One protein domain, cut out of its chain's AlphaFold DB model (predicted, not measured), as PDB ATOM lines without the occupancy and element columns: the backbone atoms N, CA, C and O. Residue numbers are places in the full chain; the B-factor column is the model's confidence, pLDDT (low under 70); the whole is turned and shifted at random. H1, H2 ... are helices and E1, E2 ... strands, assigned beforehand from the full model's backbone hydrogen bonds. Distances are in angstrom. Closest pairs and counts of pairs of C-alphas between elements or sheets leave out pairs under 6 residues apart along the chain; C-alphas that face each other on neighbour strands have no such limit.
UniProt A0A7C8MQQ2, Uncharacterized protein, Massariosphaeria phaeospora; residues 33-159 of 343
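What this domain is: This is residues 33 to 159 of the 343 residues of an uncharacterized protein of Massariosphaeria phaeospora (UniProt A0A7C8MQQ2). Little regular structure: a loop-rich body holds two small sheets, E2 E1 E3 (mixed) with H1 beside it and the antiparallel hairpin E4 E5 with H2 beside it. Residues 123 to 159 arc from H2 back to E2. The 127 printed residues include five named strands and two named helices, order E1 E2 H1 E3 E4 E5 H2, class mixed, holding 33 residues. It is compact, radius of gyration of the C-alphas 14.2 A, spanning 37 by 37 by 31 A.

How they stand to each other: E1, residues 33 to 36, is antiparallel to E2, residues 49 to 54, in a hairpin (N 34 to O 51, 2.8 A), and parallel to E3, residues 75 to 77 (N 76 to O 33, 2.8 A). H1, residues 57 to 60, stands at the sheet's level, height 2.1 A; its closest C-alphas to E2 are Cys 60 and Cys 53, 4.7 A. E4, residues 98 to 102, and E5, residues 108 to 112, form a hairpin (N 99 to O 111, 2.8 A). The closest C-alphas of E5 and H2, residues 117 to 122, are Cys 111 and Cys 120, 5.9 A. H2 has its O i to N i+4 pairs within hydrogen-bond range; H1 is too short for any.

Where its parts are: E1 begins at C-alpha 33 (-32.215, -32.982, -52.637); H2 ends at C-alpha 122 (-56.541, -33.874, -39.886). E2 is 15.7 A long.

The domain as a whole: The printed part has no cut. Links E1 to E2, H1 to E3 and E3 to E4 are long. Residues 135 to 155 have pLDDT under 70.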
ATOM      1  N   TRP A  33     -31.291 -33.699 -53.496       94.31
ATOM      2  CA  TRP A  33     -32.215 -32.982 -52.637       94.31
ATOM      3  C   TRP A  33     -32.281 -33.640 -51.267       94.31
ATOM      4  O   TRP A  33     -32.312 -34.862 -51.151       94.31
ATOM      5  N   TRP A  34     -32.338 -32.825 -50.226       95.69
ATOM      6  CA  TRP A  34     -32.515 -33.265 -48.853       95.69
ATOM      7  C   TRP A  34     -33.969 -33.116 -48.431       95.69
ATOM      8  O   TRP A  34     -34.533 -32.037 -48.601       95.69
ATOM      9  N   SER A  35     -34.564 -34.159 -47.853       94.69
ATOM     10  CA  SER A  35     -35.897 -34.075 -47.247       94.69
ATOM     11  C   SER A  35     -35.775 -33.624 -45.786       94.69
ATOM     12  O   SER A  35     -35.092 -34.276 -45.002       94.69
ATOM     13  N   PHE A  36     -36.392 -32.502 -45.401       93.50
ATOM     14  CA  PHE A  36     -36.275 -31.943 -44.043       93.50
ATOM     15  C   PHE A  36     -37.615 -31.490 -43.445       93.50
ATOM     16  O   PHE A  36     -38.586 -31.229 -44.162       93.50
ATOM     17  N   LYS A  37     -37.648 -31.354 -42.106       94.44
ATOM     18  CA  LYS A  37     -38.748 -30.726 -41.350       94.44
ATOM     19  C   LYS A  37     -38.677 -29.196 -41.504       94.44
ATOM     20  O   LYS A  37     -37.691 -28.602 -41.069       94.44
ATOM     21  N   PRO A  38     -39.698 -28.529 -42.069       90.88
ATOM     22  CA  PRO A  38     -39.725 -27.068 -42.139       90.88
ATOM     23  C   PRO A  38     -39.763 -26.426 -40.740       90.88
ATOM     24  O   PRO A  38     -40.396 -26.950 -39.831       90.88
ATOM     25  N   ASN A  39     -39.168 -25.239 -40.574       86.38
ATOM     26  CA  ASN A  39     -39.091 -24.538 -39.275       86.38
ATOM     27  C   ASN A  39     -40.444 -24.104 -38.666       86.38
ATOM     28  O   ASN A  39     -40.475 -23.651 -37.525       86.38
ATOM     29  N   HIS A  40     -41.547 -24.180 -39.415       78.62
ATOM     30  CA  HIS A  40     -42.861 -23.662 -39.011       78.62
ATOM     31  C   HIS A  40     -43.945 -24.741 -38.916       78.62
ATOM     32  O   HIS A  40     -45.129 -24.428 -39.029       78.62
ATOM     33  N   THR A  41     -43.567 -26.006 -38.761       79.38
ATOM     34  CA  THR A  41     -44.542 -27.097 -38.659       79.38
ATOM     35  C   THR A  41     -44.912 -27.425 -37.219       79.38
ATOM     36  O   THR A  41     -44.164 -27.116 -36.291       79.38
ATOM     37  N   SER A  42     -46.097 -28.022 -37.053       86.44
ATOM     38  CA  SER A  42     -46.555 -28.558 -35.770       86.44
ATOM     39  C   SER A  42     -45.572 -29.617 -35.264       86.44
ATOM     40  O   SER A  42     -44.870 -30.271 -36.045       86.44
ATOM     41  N   ASP A  43     -45.519 -29.791 -33.949       92.25
ATOM     42  CA  ASP A  43     -44.791 -30.905 -33.350       92.25
ATOM     43  C   ASP A  43     -45.521 -32.238 -33.566       92.25
ATOM     44  O   ASP A  43     -44.861 -33.260 -33.672       92.25
ATOM     45  N   GLU A  44     -46.836 -32.198 -33.799       94.88
ATOM     46  CA  GLU A  44     -47.696 -33.371 -34.028       94.88
ATOM     47  C   GLU A  44     -47.485 -34.007 -35.418       94.88
ATOM     48  O   GLU A  44     -47.737 -35.196 -35.635       94.88
ATOM     49  N   GLY A  45     -47.001 -33.227 -36.390       96.44
ATOM     50  CA  GLY A  45     -46.733 -33.719 -37.734       96.44
ATOM     51  C   GLY A  45     -46.287 -32.640 -38.715       96.44
ATOM     52  O   GLY A  45     -46.515 -31.442 -38.527       96.44
ATOM     53  N   TYR A  46     -45.649 -33.064 -39.805       96.88
ATOM     54  CA  TYR A  46     -45.242 -32.174 -40.885       96.88
ATOM     55  C   TYR A  46     -45.262 -32.818 -42.279       96.88
ATOM     56  O   TYR A  46     -45.087 -34.025 -42.448       96.88
ATOM     57  N   ASP A  47     -45.429 -31.958 -43.287       95.31
ATOM     58  CA  ASP A  47     -45.188 -32.275 -44.694       95.31
ATOM     59  C   ASP A  47     -43.744 -31.879 -45.049       95.31
ATOM     60  O   ASP A  47     -43.394 -30.697 -44.917       95.31
ATOM     61  N   PRO A  48     -42.872 -32.830 -45.420       94.62
ATOM     62  CA  PRO A  48     -41.460 -32.541 -45.648       94.62
ATOM     63  C   PRO A  48     -41.227 -31.603 -46.836       94.62
ATOM     64  O   PRO A  48     -41.908 -31.666 -47.858       94.62
ATOM     65  N   SER A  49     -40.232 -30.729 -46.700       93.12
ATOM     66  CA  SER A  49     -39.742 -29.881 -47.793       93.12
ATOM     67  C   SER A  49     -38.437 -30.430 -48.352       93.12
ATOM     68  O   SER A  49     -37.766 -31.228 -47.696       93.12
ATOM     69  N   PHE A  50     -38.090 -30.005 -49.566       93.00
ATOM     70  CA  PHE A  50     -36.890 -30.462 -50.257       93.00
ATOM     71  C   PHE A  50     -35.952 -29.289 -50.517       93.00
ATOM     72  O   PHE A  50     -36.384 -28.238 -50.983       93.00
ATOM     73  N   GLU A  51     -34.667 -29.457 -50.226       92.75
ATOM     74  CA  GLU A  51     -33.642 -28.449 -50.513       92.75
ATOM     75  C   GLU A  51     -32.476 -29.060 -51.289       92.75
ATOM     76  O   GLU A  51     -32.023 -30.156 -50.964       92.75
ATOM     77  N   ILE A  52     -31.977 -28.350 -52.305       92.31
ATOM     78  CA  ILE A  52     -30.774 -28.765 -53.041       92.31
ATOM     79  C   ILE A  52     -29.587 -28.789 -52.080       92.31
ATOM     80  O   ILE A  52     -29.232 -27.764 -51.500       92.31
ATOM     81  N   CYS A  53     -28.934 -29.939 -51.959       93.56
ATOM     82  CA  CYS A  53     -27.831 -30.128 -51.021       93.56
ATOM     83  C   CYS A  53     -26.502 -30.511 -51.686       93.56
ATOM     84  O   CYS A  53     -25.444 -30.302 -51.093       93.56
ATOM     85  N   GLY A  54     -26.500 -31.021 -52.923       92.56
ATOM     86  CA  GLY A  54     -25.249 -31.362 -53.602       92.56
ATOM     87  C   GLY A  54     -25.419 -32.084 -54.935       92.56
ATOM     88  O   GLY A  54     -26.473 -32.044 -55.555       92.56
ATOM     89  N   THR A  55     -24.353 -32.756 -55.375       93.31
ATOM     90  CA  THR A  55     -24.317 -33.598 -56.593       93.31
ATOM     91  C   THR A  55     -24.323 -35.099 -56.286       93.31
ATOM     92  O   THR A  55     -24.208 -35.928 -57.184       93.31
ATOM     93  N   SER A  56     -24.401 -35.453 -55.002       95.38
ATOM     94  CA  SER A  56     -24.570 -36.806 -54.465       95.38
ATOM     95  C   SER A  56     -25.033 -36.697 -53.011       95.38
ATOM     96  O   SER A  56     -24.811 -35.652 -52.394       95.38
ATOM     97  N   CYS A  57     -25.602 -37.759 -52.435       96.62
ATOM     98  CA  CYS A  57     -25.944 -37.752 -51.008       96.62
ATOM     99  C   CYS A  57     -24.718 -37.542 -50.112       96.62
ATOM    100  O   CYS A  57     -24.801 -36.740 -49.190       96.62
ATOM    101  N   ASP A  58     -23.561 -38.114 -50.458       96.06
ATOM    102  CA  ASP A  58     -22.289 -37.848 -49.762       96.06
ATOM    103  C   ASP A  58     -21.887 -36.361 -49.795       96.06
ATOM    104  O   ASP A  58     -21.160 -35.881 -48.919       96.06
ATOM    105  N   GLY A  59     -22.331 -35.632 -50.826       95.19
ATOM    106  CA  GLY A  59     -22.159 -34.187 -50.951       95.19
ATOM    107  C   GLY A  59     -23.079 -33.384 -50.031       95.19
ATOM    108  O   GLY A  59     -22.697 -32.292 -49.625       95.19
ATOM    109  N   CYS A  60     -24.242 -33.936 -49.684       95.00
ATOM    110  CA  CYS A  60     -25.183 -33.343 -48.740       95.00
ATOM    111  C   CYS A  60     -24.718 -33.553 -47.293       95.00
ATOM    112  O   CYS A  60     -24.569 -32.597 -46.539       95.00
ATOM    113  N   ASP A  61     -24.415 -34.801 -46.930       96.62
ATOM    114  CA  ASP A  61     -23.751 -35.173 -45.681       96.62
ATOM    115  C   ASP A  61     -22.993 -36.497 -45.882       96.62
ATOM    116  O   ASP A  61     -23.439 -37.382 -46.608       96.62
ATOM    117  N   ARG A  62     -21.854 -36.679 -45.205       96.50
ATOM    118  CA  ARG A  62     -21.002 -37.878 -45.363       96.50
ATOM    119  C   ARG A  62     -21.677 -39.198 -44.981       96.50
ATOM    120  O   ARG A  62     -21.176 -40.255 -45.350       96.50
ATOM    121  N   SER A  63     -22.721 -39.142 -44.163       96.31
ATOM    122  CA  SER A  63     -23.496 -40.297 -43.696       96.31
ATOM    123  C   SER A  63     -24.862 -40.410 -44.372       96.31
ATOM    124  O   SER A  63     -25.635 -41.323 -44.065       96.31
ATOM    125  N   ALA A  64     -25.165 -39.493 -45.290       97.44
ATOM    126  CA  ALA A  64     -26.418 -39.505 -46.006       97.44
ATOM    127  C   ALA A  64     -26.508 -40.720 -46.924       97.44
ATOM    128  O   ALA A  64     -25.542 -41.143 -47.558       97.44
ATOM    129  N   LYS A  65     -27.710 -41.269 -47.029       97.56
ATOM    130  CA  LYS A  65     -28.041 -42.327 -47.975       97.56
ATOM    131  C   LYS A  65     -29.132 -41.839 -48.902       97.56
ATOM    132  O   LYS A  65     -29.893 -40.935 -48.573       97.56
ATOM    133  N   GLN A  66     -29.204 -42.465 -50.064       96.12
ATOM    134  CA  GLN A  66     -30.293 -42.228 -50.993       96.12
ATOM    135  C   GLN A  66     -31.577 -42.854 -50.438       96.12
ATOM    136  O   GLN A  66     -31.590 -44.039 -50.095       96.12
ATOM    137  N   CYS A  67     -32.641 -42.062 -50.345       95.56
ATOM    138  CA  CYS A  67     -33.967 -42.558 -50.013       95.56
ATOM    139  C   CYS A  67     -34.617 -43.157 -51.266       95.56
ATOM    140  O   CYS A  67     -34.489 -42.625 -52.370       95.56
ATOM    141  N   PHE A  68     -35.277 -44.303 -51.104       91.38
ATOM    142  CA  PHE A  68     -36.015 -44.936 -52.188       91.38
ATOM    143  C   PHE A  68     -37.236 -44.090 -52.558       91.38
ATOM    144  O   PHE A  68     -38.017 -43.721 -51.689       91.38
ATOM    145  N   SER A  69     -37.417 -43.858 -53.853       88.06
ATOM    146  CA  SER A  69     -38.578 -43.199 -54.443       88.06
ATOM    147  C   SER A  69     -38.916 -43.897 -55.756       88.06
ATOM    148  O   SER A  69     -38.025 -44.399 -56.450       88.06
ATOM    149  N   SER A  70     -40.203 -43.966 -56.091       81.56
ATOM    150  CA  SER A  70     -40.638 -44.510 -57.379       81.56
ATOM    151  C   SER A  70     -40.453 -43.527 -58.536       81.56
ATOM    152  O   SER A  70     -40.307 -43.971 -59.673       81.56
ATOM    153  N   GLU A  71     -40.445 -42.221 -58.268       79.31
ATOM    154  CA  GLU A  71     -40.316 -41.185 -59.300       79.31
ATOM    155  C   GLU A  71     -38.916 -40.587 -59.391       79.31
ATOM    156  O   GLU A  71     -38.515 -40.155 -60.468       79.31
ATOM    157  N   PHE A  72     -38.153 -40.586 -58.298       83.12
ATOM    158  CA  PHE A  72     -36.920 -39.816 -58.199       83.12
ATOM    159  C   PHE A  72     -35.752 -40.655 -57.686       83.12
ATOM    160  O   PHE A  72     -35.884 -41.510 -56.817       83.12
ATOM    161  N   ALA A  73     -34.560 -40.398 -58.216       84.62
ATOM    162  CA  ALA A  73     -33.339 -41.121 -57.849       84.62
ATOM    163  C   ALA A  73     -32.319 -40.250 -57.092       84.62
ATOM    164  O   ALA A  73     -31.156 -40.623 -56.971       84.62
ATOM    165  N   ASN A  74     -32.716 -39.075 -56.615       91.94
ATOM    166  CA  ASN A  74     -31.794 -38.039 -56.147       91.94
ATOM    167  C   ASN A  74     -32.179 -37.438 -54.786       91.94
ATOM    168  O   ASN A  74     -31.740 -36.340 -54.463       91.94
ATOM    169  N   ILE A  75     -32.975 -38.149 -53.983       94.50
ATOM    170  CA  ILE A  75     -33.386 -37.689 -52.651       94.50
ATOM    171  C   ILE A  75     -32.541 -38.360 -51.567       94.50
ATOM    172  O   ILE A  75     -32.298 -39.568 -51.619       94.50
ATOM    173  N   CYS A  76     -32.095 -37.581 -50.589       97.25
ATOM    174  CA  CYS A  76     -31.175 -37.990 -49.536       97.25
ATOM    175  C   CYS A  76     -31.800 -37.867 -48.146       97.25
ATOM    176  O   CYS A  76     -32.645 -37.004 -47.907       97.25
ATOM    177  N   TYR A  77     -31.339 -38.730 -47.241       97.56
ATOM    178  CA  TYR A  77     -31.698 -38.742 -45.823       97.56
ATOM    179  C   TYR A  77     -30.528 -39.244 -44.963       97.56
ATOM    180  O   TYR A  77     -29.610 -39.892 -45.477       97.56
ATOM    181  N   GLN A  78     -30.563 -38.999 -43.655       97.44
ATOM    182  CA  GLN A  78     -29.504 -39.335 -42.701       97.44
ATOM    183  C   GLN A  78     -29.941 -40.388 -41.670       97.44
ATOM    184  O   GLN A  78     -30.344 -40.053 -40.552       97.44
ATOM    185  N   PRO A  79     -29.792 -41.690 -41.971       97.19
ATOM    186  CA  PRO A  79     -30.173 -42.742 -41.027       97.19
ATOM    187  C   PRO A  79     -29.379 -42.689 -39.716       97.19
ATOM    188  O   PRO A  79     -29.885 -43.090 -38.671       97.19
ATOM    189  N   ASP A  80     -28.148 -42.173 -39.750       96.94
ATOM    190  CA  ASP A  80     -27.281 -42.079 -38.573       96.94
ATOM    191  C   ASP A  80     -27.774 -41.028 -37.553       96.94
ATOM    192  O   ASP A  80     -27.394 -41.095 -36.385       96.94
ATOM    193  N   GLN A  81     -28.653 -40.102 -37.966       96.44
ATOM    194  CA  GLN A  81     -29.360 -39.153 -37.087       96.44
ATOM    195  C   GLN A  81     -30.764 -39.643 -36.694       96.44
ATOM    196  O   GLN A  81     -31.544 -38.897 -36.110       96.44
ATOM    197  N   GLY A  82     -31.102 -40.895 -37.018       96.75
ATOM    198  CA  GLY A  82     -32.420 -41.468 -36.754       96.75
ATOM    199  C   GLY A  82     -33.489 -41.095 -37.783       96.75
ATOM    200  O   GLY A  82     -34.662 -41.397 -37.562       96.75
ATOM    201  N   GLU A  83     -33.113 -40.488 -38.915       97.56
ATOM    202  CA  GLU A  83     -34.065 -40.247 -39.996       97.56
ATOM    203  C   GLU A  83     -34.517 -41.566 -40.642       97.56
ATOM    204  O   GLU A  83     -33.740 -42.507 -40.842       97.56
ATOM    205  N   SER A  84     -35.792 -41.624 -41.008       97.12
ATOM    206  CA  SER A  84     -36.435 -42.779 -41.620       97.12
ATOM    207  C   SER A  84     -36.905 -42.434 -43.027       97.12
ATOM    208  O   SER A  84     -37.759 -41.571 -43.207       97.12
ATOM    209  N   CYS A  85     -36.361 -43.131 -44.024       97.06
ATOM    210  CA  CYS A  85     -36.807 -43.028 -45.411       97.06
ATOM    211  C   CYS A  85     -38.180 -43.694 -45.587       97.06
ATOM    212  O   CYS A  85     -38.328 -44.903 -45.376       97.06
ATOM    213  N   CYS A  86     -39.171 -42.907 -45.989       95.75
ATOM    214  CA  CYS A  86     -40.498 -43.365 -46.360       95.75
ATOM    215  C   CYS A  86     -40.456 -43.893 -47.793       95.75
ATOM    216  O   CYS A  86     -39.990 -43.209 -48.698       95.75
ATOM    217  N   LYS A  87     -40.961 -45.108 -48.026       92.88
ATOM    218  CA  LYS A  87     -41.034 -45.692 -49.379       92.88
ATOM    219  C   LYS A  87     -42.218 -45.138 -50.175       92.88
ATOM    220  O   LYS A  87     -43.123 -45.875 -50.553       92.88
ATOM    221  N   ASP A  88     -42.251 -43.827 -50.338       92.38
ATOM    222  CA  ASP A  88     -43.322 -43.116 -51.020       92.38
ATOM    223  C   ASP A  88     -42.928 -42.755 -52.457       92.38
ATOM    224  O   ASP A  88     -41.864 -43.121 -52.968       92.38
ATOM    225  N   GLN A  89     -43.816 -42.029 -53.126       89.31
ATOM    226  CA  GLN A  89     -43.574 -41.566 -54.484       89.31
ATOM    227  C   GLN A  89     -42.394 -40.586 -54.573       89.31
ATOM    228  O   GLN A  89     -41.674 -40.594 -55.567       89.31
ATOM    229  N   TYR A  90     -42.138 -39.799 -53.522       90.81
ATOM    230  CA  TYR A  90     -41.226 -38.653 -53.557       90.81
ATOM    231  C   TYR A  90     -39.879 -38.859 -52.862       90.81
ATOM    232  O   TYR A  90     -39.039 -37.978 -52.962       90.81
ATOM    233  N   GLY A  91     -39.641 -39.976 -52.174       92.81
ATOM    234  CA  GLY A  91     -38.395 -40.207 -51.428       92.81
ATOM    235  C   GLY A  91     -38.357 -39.438 -50.116       92.81
ATOM    236  O   GLY A  91     -37.311 -38.961 -49.681       92.81
ATOM    237  N   THR A  92     -39.520 -39.270 -49.511       95.19
ATOM    238  CA  THR A  92     -39.727 -38.503 -48.292       95.19
ATOM    239  C   THR A  92     -38.971 -39.119 -47.121       95.19
ATOM    240  O   THR A  92     -38.977 -40.336 -46.960       95.19
ATOM    241  N   ALA A  93     -38.362 -38.301 -46.263       97.12
ATOM    242  CA  ALA A  93     -37.743 -38.776 -45.031       97.12
ATOM    243  C   ALA A  93     -38.295 -38.056 -43.800       97.12
ATOM    244  O   ALA A  93     -38.475 -36.836 -43.787       97.12
ATOM    245  N   CYS A  94     -38.554 -38.832 -42.751       97.81
ATOM    246  CA  CYS A  94     -38.995 -38.321 -41.463       97.81
ATOM    247  C   CYS A  94     -37.834 -38.274 -40.477       97.81
ATOM    248  O   CYS A  94     -37.054 -39.219 -40.402       97.81
ATOM    249  N   VAL A  95     -37.726 -37.191 -39.711       97.12
ATOM    250  CA  VAL A  95     -36.718 -37.036 -38.658       97.12
ATOM    251  C   VAL A  95     -37.013 -37.974 -37.490       97.12
ATOM    252  O   VAL A  95     -38.117 -38.518 -37.375       97.12
ATOM    253  N   ASP A  96     -36.034 -38.177 -36.608       97.25
ATOM    254  CA  ASP A  96     -36.267 -39.001 -35.425       97.25
ATOM    255  C   ASP A  96     -37.424 -38.446 -34.575       97.25
ATOM    256  O   ASP A  96     -37.641 -37.240 -34.474       97.25
ATOM    257  N   GLY A  97     -38.193 -39.358 -33.986       97.00
ATOM    258  CA  GLY A  97     -39.442 -39.047 -33.285       97.00
ATOM    259  C   GLY A  97     -40.689 -39.072 -34.170       97.00
ATOM    260  O   GLY A  97     -41.789 -39.093 -33.630       97.00
ATOM    261  N   PHE A  98     -40.541 -39.180 -35.495       98.06
ATOM    262  CA  PHE A  98     -41.659 -39.225 -36.438       98.06
ATOM    263  C   PHE A  98     -41.736 -40.573 -37.174       98.06
ATOM    264  O   PHE A  98     -40.753 -41.312 -37.265       98.06
ATOM    265  N   TYR A  99     -42.919 -40.912 -37.682       97.62
ATOM    266  CA  TYR A  99     -43.188 -42.077 -38.522       97.62
ATOM    267  C   TYR A  99     -43.847 -41.667 -39.842       97.62
ATOM    268  O   TYR A  99     -44.504 -40.631 -39.931       97.62
ATOM    269  N   CYS A 100     -43.679 -42.508 -40.863       97.69
ATOM    270  CA  CYS A 100     -44.288 -42.311 -42.175       97.69
ATOM    271  C   CYS A 100     -45.769 -42.713 -42.149       97.69
ATOM    272  O   CYS A 100     -46.092 -43.870 -41.863       97.69
ATOM    273  N   ALA A 101     -46.652 -41.783 -42.490       97.50
ATOM    274  CA  ALA A 101     -48.065 -42.025 -42.749       97.50
ATOM    275  C   ALA A 101     -48.386 -41.686 -44.208       97.50
ATOM    276  O   ALA A 101     -47.820 -40.749 -44.759       97.50
ATOM    277  N   TYR A 102     -49.269 -42.447 -44.842       96.38
ATOM    278  CA  TYR A 102     -49.497 -42.403 -46.285       96.38
ATOM    279  C   TYR A 102     -50.955 -42.100 -46.601       96.38
ATOM    280  O   TYR A 102     -51.838 -42.713 -46.002       96.38
ATOM    281  N   ASN A 103     -51.208 -41.226 -47.573       95.12
ATOM    282  CA  ASN A 103     -52.550 -41.051 -48.133       95.12
ATOM    283  C   ASN A 103     -52.875 -42.107 -49.212       95.12
ATOM    284  O   ASN A 103     -52.068 -42.988 -49.525       95.12
ATOM    285  N   ASP A 104     -54.056 -41.994 -49.820       93.31
ATOM    286  CA  ASP A 104     -54.555 -42.864 -50.895       93.31
ATOM    287  C   ASP A 104     -53.682 -42.871 -52.168       93.31
ATOM    288  O   ASP A 104     -53.749 -43.805 -52.970       93.31
ATOM    289  N   LYS A 105     -52.817 -41.864 -52.329       90.69
ATOM    290  CA  LYS A 105     -51.859 -41.716 -53.435       90.69
ATOM    291  C   LYS A 105     -50.461 -42.235 -53.099       90.69
ATOM    292  O   LYS A 105     -49.543 -42.029 -53.886       90.69
ATOM    293  N   ALA A 106     -50.281 -42.898 -51.953       92.00
ATOM    294  CA  ALA A 106     -48.979 -43.351 -51.461       92.00
ATOM    295  C   ALA A 106     -47.960 -42.207 -51.292       92.00
ATOM    296  O   ALA A 106     -46.759 -42.402 -51.483       92.00
ATOM    297  N   ILE A 107     -48.439 -41.015 -50.928       92.88
ATOM    298  CA  ILE A 107     -47.610 -39.859 -50.581       92.88
ATOM    299  C   ILE A 107     -47.396 -39.868 -49.071       92.88
ATOM    300  O   ILE A 107     -48.369 -39.955 -48.321       92.88
ATOM    301  N   ALA A 108     -46.138 -39.785 -48.626       95.81
ATOM    302  CA  ALA A 108     -45.832 -39.827 -47.202       95.81
ATOM    303  C   ALA A 108     -45.905 -38.450 -46.528       95.81
ATOM    304  O   ALA A 108     -45.473 -37.428 -47.065       95.81
ATOM    305  N   PHE A 109     -46.375 -38.463 -45.290       96.38
ATOM    306  CA  PHE A 109     -46.351 -37.384 -44.315       96.38
ATOM    307  C   PHE A 109     -45.646 -37.892 -43.057       96.38
ATOM    308  O   PHE A 109     -45.632 -39.096 -42.785       96.38
ATOM    309  N   CYS A 110     -45.042 -36.983 -42.298       97.88
ATOM    310  CA  CYS A 110     -44.318 -37.330 -41.084       97.88
ATOM    311  C   CYS A 110     -45.168 -37.001 -39.866       97.88
ATOM    312  O   CYS A 110     -45.350 -35.832 -39.545       97.88
ATOM    313  N   CYS A 111     -45.666 -38.026 -39.186       98.00
ATOM    314  CA  CYS A 111     -46.484 -37.906 -37.979       98.00
ATOM    315  C   CYS A 111     -45.643 -38.204 -36.740       98.00
ATOM    316  O   CYS A 111     -44.776 -39.075 -36.793       98.00
ATOM    317  N   GLU A 112     -45.857 -37.507 -35.628       97.69
ATOM    318  CA  GLU A 112     -45.146 -37.797 -34.377       97.69
ATOM    319  C   GLU A 112     -45.491 -39.211 -33.872       97.69
ATOM    320  O   GLU A 112     -46.633 -39.647 -33.974       97.69
ATOM    321  N   LYS A 113     -44.512 -39.967 -33.348       96.69
ATOM    322  CA  LYS A 113     -44.649 -41.395 -32.962       96.69
ATOM    323  C   LYS A 113     -45.843 -41.700 -32.051       96.69
ATOM    324  O   LYS A 113     -46.397 -42.798 -32.159       96.69
ATOM    325  N   ASP A 114     -46.231 -40.756 -31.201       96.12
ATOM    326  CA  ASP A 114     -47.312 -40.919 -30.226       96.12
ATOM    327  C   ASP A 114     -48.667 -40.364 -30.708       96.12
ATOM    328  O   ASP A 114     -49.680 -40.566 -30.038       96.12
ATOM    329  N   THR A 115     -48.712 -39.738 -31.887       96.81
ATOM    330  CA  THR A 115     -49.937 -39.202 -32.493       96.81
ATOM    331  C   THR A 115     -50.662 -40.275 -33.305       96.81
ATOM    332  O   THR A 115     -50.056 -41.053 -34.064       96.81
ATOM    333  N   ASP A 116     -51.987 -40.322 -33.154       97.38
ATOM    334  CA  ASP A 116     -52.828 -41.196 -33.965       97.38
ATOM    335  C   ASP A 116     -52.772 -40.787 -35.445       97.38
ATOM    336  O   ASP A 116     -52.593 -39.617 -35.789       97.38
ATOM    337  N   VAL A 117     -52.869 -41.763 -36.348       97.56
ATOM    338  CA  VAL A 117     -52.738 -41.494 -37.786       97.56
ATOM    339  C   VAL A 117     -53.897 -40.648 -38.319       97.56
ATOM    340  O   VAL A 117     -53.676 -39.826 -39.206       97.56
ATOM    341  N   GLU A 118     -55.100 -40.795 -37.755       97.38
ATOM    342  CA  GLU A 118     -56.279 -40.004 -38.119       97.38
ATOM    343  C   GLU A 118     -56.114 -38.552 -37.650       97.38
ATOM    344  O   GLU A 118     -56.333 -37.616 -38.418       97.38
ATOM    345  N   GLU A 119     -55.631 -38.358 -36.419       97.12
ATOM    346  CA  GLU A 119     -55.346 -37.031 -35.858       97.12
ATOM    347  C   GLU A 119     -54.266 -36.296 -36.657       97.12
ATOM    348  O   GLU A 119     -54.439 -35.131 -37.018       97.12
ATOM    349  N   CYS A 120     -53.191 -36.994 -37.026       97.50
ATOM    350  CA  CYS A 120     -52.170 -36.442 -37.907       97.50
ATOM    351  C   CYS A 120     -52.728 -36.102 -39.301       97.50
ATOM    352  O   CYS A 120     -52.379 -35.070 -39.870       97.50
ATOM    353  N   GLY A 121     -53.616 -36.936 -39.852       96.62
ATOM    354  CA  GLY A 121     -54.261 -36.683 -41.143       96.62
ATOM    355  C   GLY A 121     -55.103 -35.411 -41.158       96.62
ATOM    356  O   GLY A 121     -55.033 -34.625 -42.107       96.62
ATOM    357  N   HIS A 122     -55.797 -35.122 -40.054       96.94
ATOM    358  CA  HIS A 122     -56.541 -33.874 -39.886       96.94
ATOM    359  C   HIS A 122     -55.663 -32.612 -39.953       96.94
ATOM    360  O   HIS A 122     -56.163 -31.567 -40.361       96.94
ATOM    361  N   LEU A 123     -54.361 -32.681 -39.636       95.00
ATOM    362  CA  LEU A 123     -53.439 -31.540 -39.789       95.00
ATOM    363  C   LEU A 123     -53.206 -31.151 -41.252       95.00
ATOM    364  O   LEU A 123     -52.824 -30.014 -41.543       95.00
ATOM    365  N   PHE A 124     -53.397 -32.099 -42.169       94.62
ATOM    366  CA  PHE A 124     -53.130 -31.924 -43.594       94.62
ATOM    367  C   PHE A 124     -54.391 -31.911 -44.453       94.62
ATOM    368  O   PHE A 124     -54.257 -31.695 -45.655       94.62
ATOM    369  N   ASP A 125     -55.569 -32.091 -43.846       95.75
ATOM    370  CA  ASP A 125     -56.832 -32.373 -44.536       95.75
ATOM    371  C   ASP A 125     -56.733 -33.626 -45.440       95.75
ATOM    372  O   ASP A 125     -57.252 -33.646 -46.555       95.75
ATOM    373  N   GLU A 126     -56.045 -34.674 -44.968       96.00
ATOM    374  CA  GLU A 126     -55.785 -35.914 -45.717       96.00
ATOM    375  C   GLU A 126     -56.193 -37.154 -44.904       96.00
ATOM    376  O   GLU A 126     -55.957 -37.229 -43.697       96.00
ATOM    377  N   ASP A 127     -56.741 -38.168 -45.577       96.69
ATOM    378  CA  ASP A 127     -57.001 -39.477 -44.972       96.69
ATOM    379  C   ASP A 127     -55.709 -40.306 -44.984       96.69
ATOM    380  O   ASP A 127     -55.316 -40.874 -46.009       96.69
ATOM    381  N   LEU A 128     -55.022 -40.356 -43.841       96.75
ATOM    382  CA  LEU A 128     -53.735 -41.036 -43.708       96.75
ATOM    383  C   LEU A 128     -53.871 -42.461 -43.162       96.75
ATOM    384  O   LEU A 128     -54.757 -42.794 -42.380       96.75
ATOM    385  N   SER A 129     -52.922 -43.317 -43.533       96.75
ATOM    386  CA  SER A 129     -52.796 -44.680 -43.031       96.75
ATOM    387  C   SER A 129     -51.337 -45.042 -42.749       96.75
ATOM    388  O   SER A 129     -50.413 -44.550 -43.393       96.75
ATOM    389  N   ARG A 130     -51.102 -45.948 -41.792       94.75
ATOM    390  CA  ARG A 130     -49.765 -46.529 -41.542       94.75
ATOM    391  C   ARG A 130     -49.395 -47.633 -42.532       94.75
ATOM    392  O   ARG A 130     -48.268 -48.121 -42.511       94.75
ATOM    393  N   ALA A 131     -50.355 -48.086 -43.333       88.06
ATOM    394  CA  ALA A 131     -50.121 -49.153 -44.283       88.06
ATOM    395  C   ALA A 131     -49.262 -48.609 -45.425       88.06
ATOM    396  O   ALA A 131     -49.699 -47.754 -46.191       88.06
ATOM    397  N   GLU A 132     -48.041 -49.126 -45.542       76.31
ATOM    398  CA  GLU A 132     -47.240 -48.925 -46.742       76.31
ATOM    399  C   GLU A 132     -48.026 -49.539 -47.908       76.31
ATOM    400  O   GLU A 132     -48.235 -50.759 -47.952       76.31
ATOM    401  N   LEU A 133     -48.533 -48.703 -48.821       73.69
ATOM    402  CA  LEU A 133     -49.133 -49.214 -50.048       73.69
ATOM    403  C   LEU A 133     -48.076 -50.053 -50.759       73.69
ATOM    404  O   LEU A 133     -46.929 -49.631 -50.896       73.69
ATOM    405  N   ALA A 134     -48.460 -51.256 -51.187       71.62
ATOM    406  CA  ALA A 134     -47.566 -52.145 -51.909       71.62
ATOM    407  C   ALA A 134     -47.103 -51.443 -53.191       71.62
ATOM    408  O   ALA A 134     -47.828 -51.412 -54.188       71.62
ATOM    409  N   VAL A 135     -45.908 -50.852 -53.147       63.19
ATOM    410  CA  VAL A 135     -45.318 -50.192 -54.307       63.19
ATOM    411  C   VAL A 135     -45.162 -51.267 -55.384       63.19
ATOM    412  O   VAL A 135     -44.582 -52.325 -55.105       63.19
ATOM    413  N   PRO A 136     -45.704 -51.067 -56.597       62.34
ATOM    414  CA  PRO A 136     -45.589 -52.058 -57.654       62.34
ATOM    415  C   PRO A 136     -44.108 -52.371 -57.905       62.34
ATOM    416  O   PRO A 136     -43.308 -51.482 -58.173       62.34
ATOM    417  N   THR A 137     -43.729 -53.647 -57.836       61.72
ATOM    418  CA  THR A 137     -42.331 -54.125 -57.932       61.72
ATOM    419  C   THR A 137     -41.647 -53.883 -59.285       61.72
ATOM    420  O   THR A 137     -40.499 -54.272 -59.480       61.72
ATOM    421  N   THR A 138     -42.332 -53.262 -60.243       53.03
ATOM    422  CA  THR A 138     -41.849 -53.021 -61.607       53.03
ATOM    423  C   THR A 138     -41.942 -51.543 -61.955       53.03
ATOM    424  O   THR A 138     -42.717 -51.162 -62.829       53.03
ATOM    425  N   VAL A 139     -41.154 -50.708 -61.278       53.78
ATOM    426  CA  VAL A 139     -40.961 -49.314 -61.689       53.78
ATOM    427  C   VAL A 139     -39.531 -49.147 -62.178       53.78
ATOM    428  O   VAL A 139     -38.567 -49.357 -61.444       53.78
ATOM    429  N   ILE A 140     -39.402 -48.819 -63.461       53.66
ATOM    430  CA  ILE A 140     -38.150 -48.349 -64.042       53.66
ATOM    431  C   ILE A 140     -38.054 -46.877 -63.641       53.66
ATOM    432  O   ILE A 140     -38.773 -46.047 -64.189       53.66
ATOM    433  N   VAL A 141     -37.220 -46.570 -62.650       51.22
ATOM    434  CA  VAL A 141     -36.959 -45.187 -62.233       51.22
ATOM    435  C   VAL A 141     -36.112 -44.528 -63.322       51.22
ATOM    436  O   VAL A 141     -34.941 -44.872 -63.487       51.22
ATOM    437  N   THR A 142     -36.703 -43.631 -64.109       56.47
ATOM    438  CA  THR A 142     -35.989 -42.870 -65.156       56.47
ATOM    439  C   THR A 142     -36.042 -41.361 -64.976       56.47
ATOM    440  O   THR A 142     -35.368 -40.659 -65.728       56.47
ATOM    441  N   GLU A 143     -36.800 -40.852 -64.005       65.50
ATOM    442  CA  GLU A 143     -36.966 -39.411 -63.827       65.50
ATOM    443  C   GLU A 143     -36.076 -38.870 -62.701       65.50
ATOM    444  O   GLU A 143     -35.744 -39.542 -61.722       65.50
ATOM    445  N   ILE A 144     -35.585 -37.653 -62.918       66.38
ATOM    446  CA  ILE A 144     -34.783 -36.892 -61.963       66.38
ATOM    447  C   ILE A 144     -35.729 -35.858 -61.370       66.38
ATOM    448  O   ILE A 144     -36.482 -35.230 -62.114       66.38
ATOM    449  N   PHE A 145     -35.690 -35.676 -60.051       67.25
ATOM    450  CA  PHE A 145     -36.484 -34.637 -59.411       67.25
ATOM    451  C   PHE A 145     -35.983 -33.272 -59.867       67.25
ATOM    452  O   PHE A 145     -34.860 -32.889 -59.531       67.25
ATOM    453  N   ASP A 146     -36.813 -32.573 -60.632       65.69
ATOM    454  CA  ASP A 146     -36.611 -31.192 -61.056       65.69
ATOM    455  C   ASP A 146     -37.870 -30.411 -60.654       65.69
ATOM    456  O   ASP A 146     -38.863 -30.378 -61.393       65.69
ATOM    457  N   PRO A 147     -37.931 -29.905 -59.409       64.62
ATOM    458  CA  PRO A 147     -39.110 -29.209 -58.944       64.62
ATOM    459  C   PRO A 147     -39.271 -27.916 -59.732       64.62
ATOM    460  O   PRO A 147     -38.311 -27.204 -60.023       64.62
ATOM    461  N   VAL A 148     -40.522 -27.562 -60.020       60.31
ATOM    462  CA  VAL A 148     -40.840 -26.279 -60.644       60.31
ATOM    463  C   VAL A 148     -40.450 -25.168 -59.669       60.31
ATOM    464  O   VAL A 148     -41.205 -24.841 -58.749       60.31
ATOM    465  N   ALA A 149     -39.256 -24.602 -59.862       54.84
ATOM    466  CA  ALA A 149     -38.736 -23.488 -59.087       54.84
ATOM    467  C   ALA A 149     -39.729 -22.320 -59.166       54.84
ATOM    468  O   ALA A 149     -39.798 -21.584 -60.149       54.84
ATOM    469  N   THR A 150     -40.553 -22.174 -58.131       52.19
ATOM    470  CA  THR A 150     -41.600 -21.146 -58.050       52.19
ATOM    471  C   THR A 150     -41.089 -19.859 -57.391       52.19
ATOM    472  O   THR A 150     -41.847 -18.905 -57.229       52.19
ATOM    473  N   GLY A 151     -39.797 -19.799 -57.051       48.00
ATOM    474  CA  GLY A 151     -39.165 -18.686 -56.348       48.00
ATOM    475  C   GLY A 151     -38.080 -17.973 -57.154       48.00
ATOM    476  O   GLY A 151     -37.333 -18.572 -57.924       48.00
ATOM    477  N   THR A 152     -37.982 -16.662 -56.934       49.81
ATOM    478  CA  THR A 152     -36.853 -15.790 -57.284       49.81
ATOM    479  C   THR A 152     -35.521 -16.486 -56.971       49.81
ATOM    480  O   THR A 152     -35.413 -17.096 -55.914       49.81
ATOM    481  N   ALA A 153     -34.526 -16.374 -57.862       55.19
ATOM    482  CA  ALA A 153     -33.267 -17.142 -57.961       55.19
ATOM    483  C   ALA A 153     -32.298 -17.157 -56.743       55.19
ATOM    484  O   ALA A 153     -31.082 -17.174 -56.912       55.19
ATOM    485  N   SER A 154     -32.789 -17.106 -55.508       57.06
ATOM    486  CA  SER A 154     -31.983 -17.050 -54.287       57.06
ATOM    487  C   SER A 154     -32.409 -18.045 -53.207       57.06
ATOM    488  O   SER A 154     -31.810 -18.021 -52.138       57.06
ATOM    489  N   GLN A 155     -33.398 -18.912 -53.447       56.81
ATOM    490  CA  GLN A 155     -33.780 -19.955 -52.487       56.81
ATOM    491  C   GLN A 155     -33.888 -21.318 -53.185       56.81
ATOM    492  O   GLN A 155     -34.669 -21.479 -54.116       56.81
ATOM    493  N   SER A 156     -33.080 -22.276 -52.725       79.38
ATOM    494  CA  SER A 156     -32.976 -23.680 -53.166       79.38
ATOM    495  C   SER A 156     -34.040 -24.597 -52.554       79.38
ATOM    496  O   SER A 156     -33.921 -25.816 -52.643       79.38
ATOM    497  N   ILE A 157     -35.058 -24.025 -51.906       83.44
ATOM    498  CA  ILE A 157     -36.119 -24.767 -51.222       83.44
ATOM    499  C   ILE A 157     -37.285 -24.952 -52.189       83.44
ATOM    500  O   ILE A 157     -37.849 -23.979 -52.696       83.44
ATOM    501  N   ALA A 158     -37.670 -26.201 -52.411       83.00
ATOM    502  CA  ALA A 158     -38.808 -26.590 -53.218       83.00
ATOM    503  C   ALA A 158     -39.871 -27.294 -52.369       83.00
ATOM    504  O   ALA A 158     -39.581 -28.153 -51.530       83.00
ATOM    505  N   ALA A 159     -41.129 -26.945 -52.630       83.69
ATOM    506  CA  ALA A 159     -42.260 -27.745 -52.185       83.69
ATOM    507  C   ALA A 159     -42.372 -29.020 -53.036       83.69
ATOM    508  O   ALA A 159     -41.866 -29.091 -54.159       83.69
TER     509      ALA A 159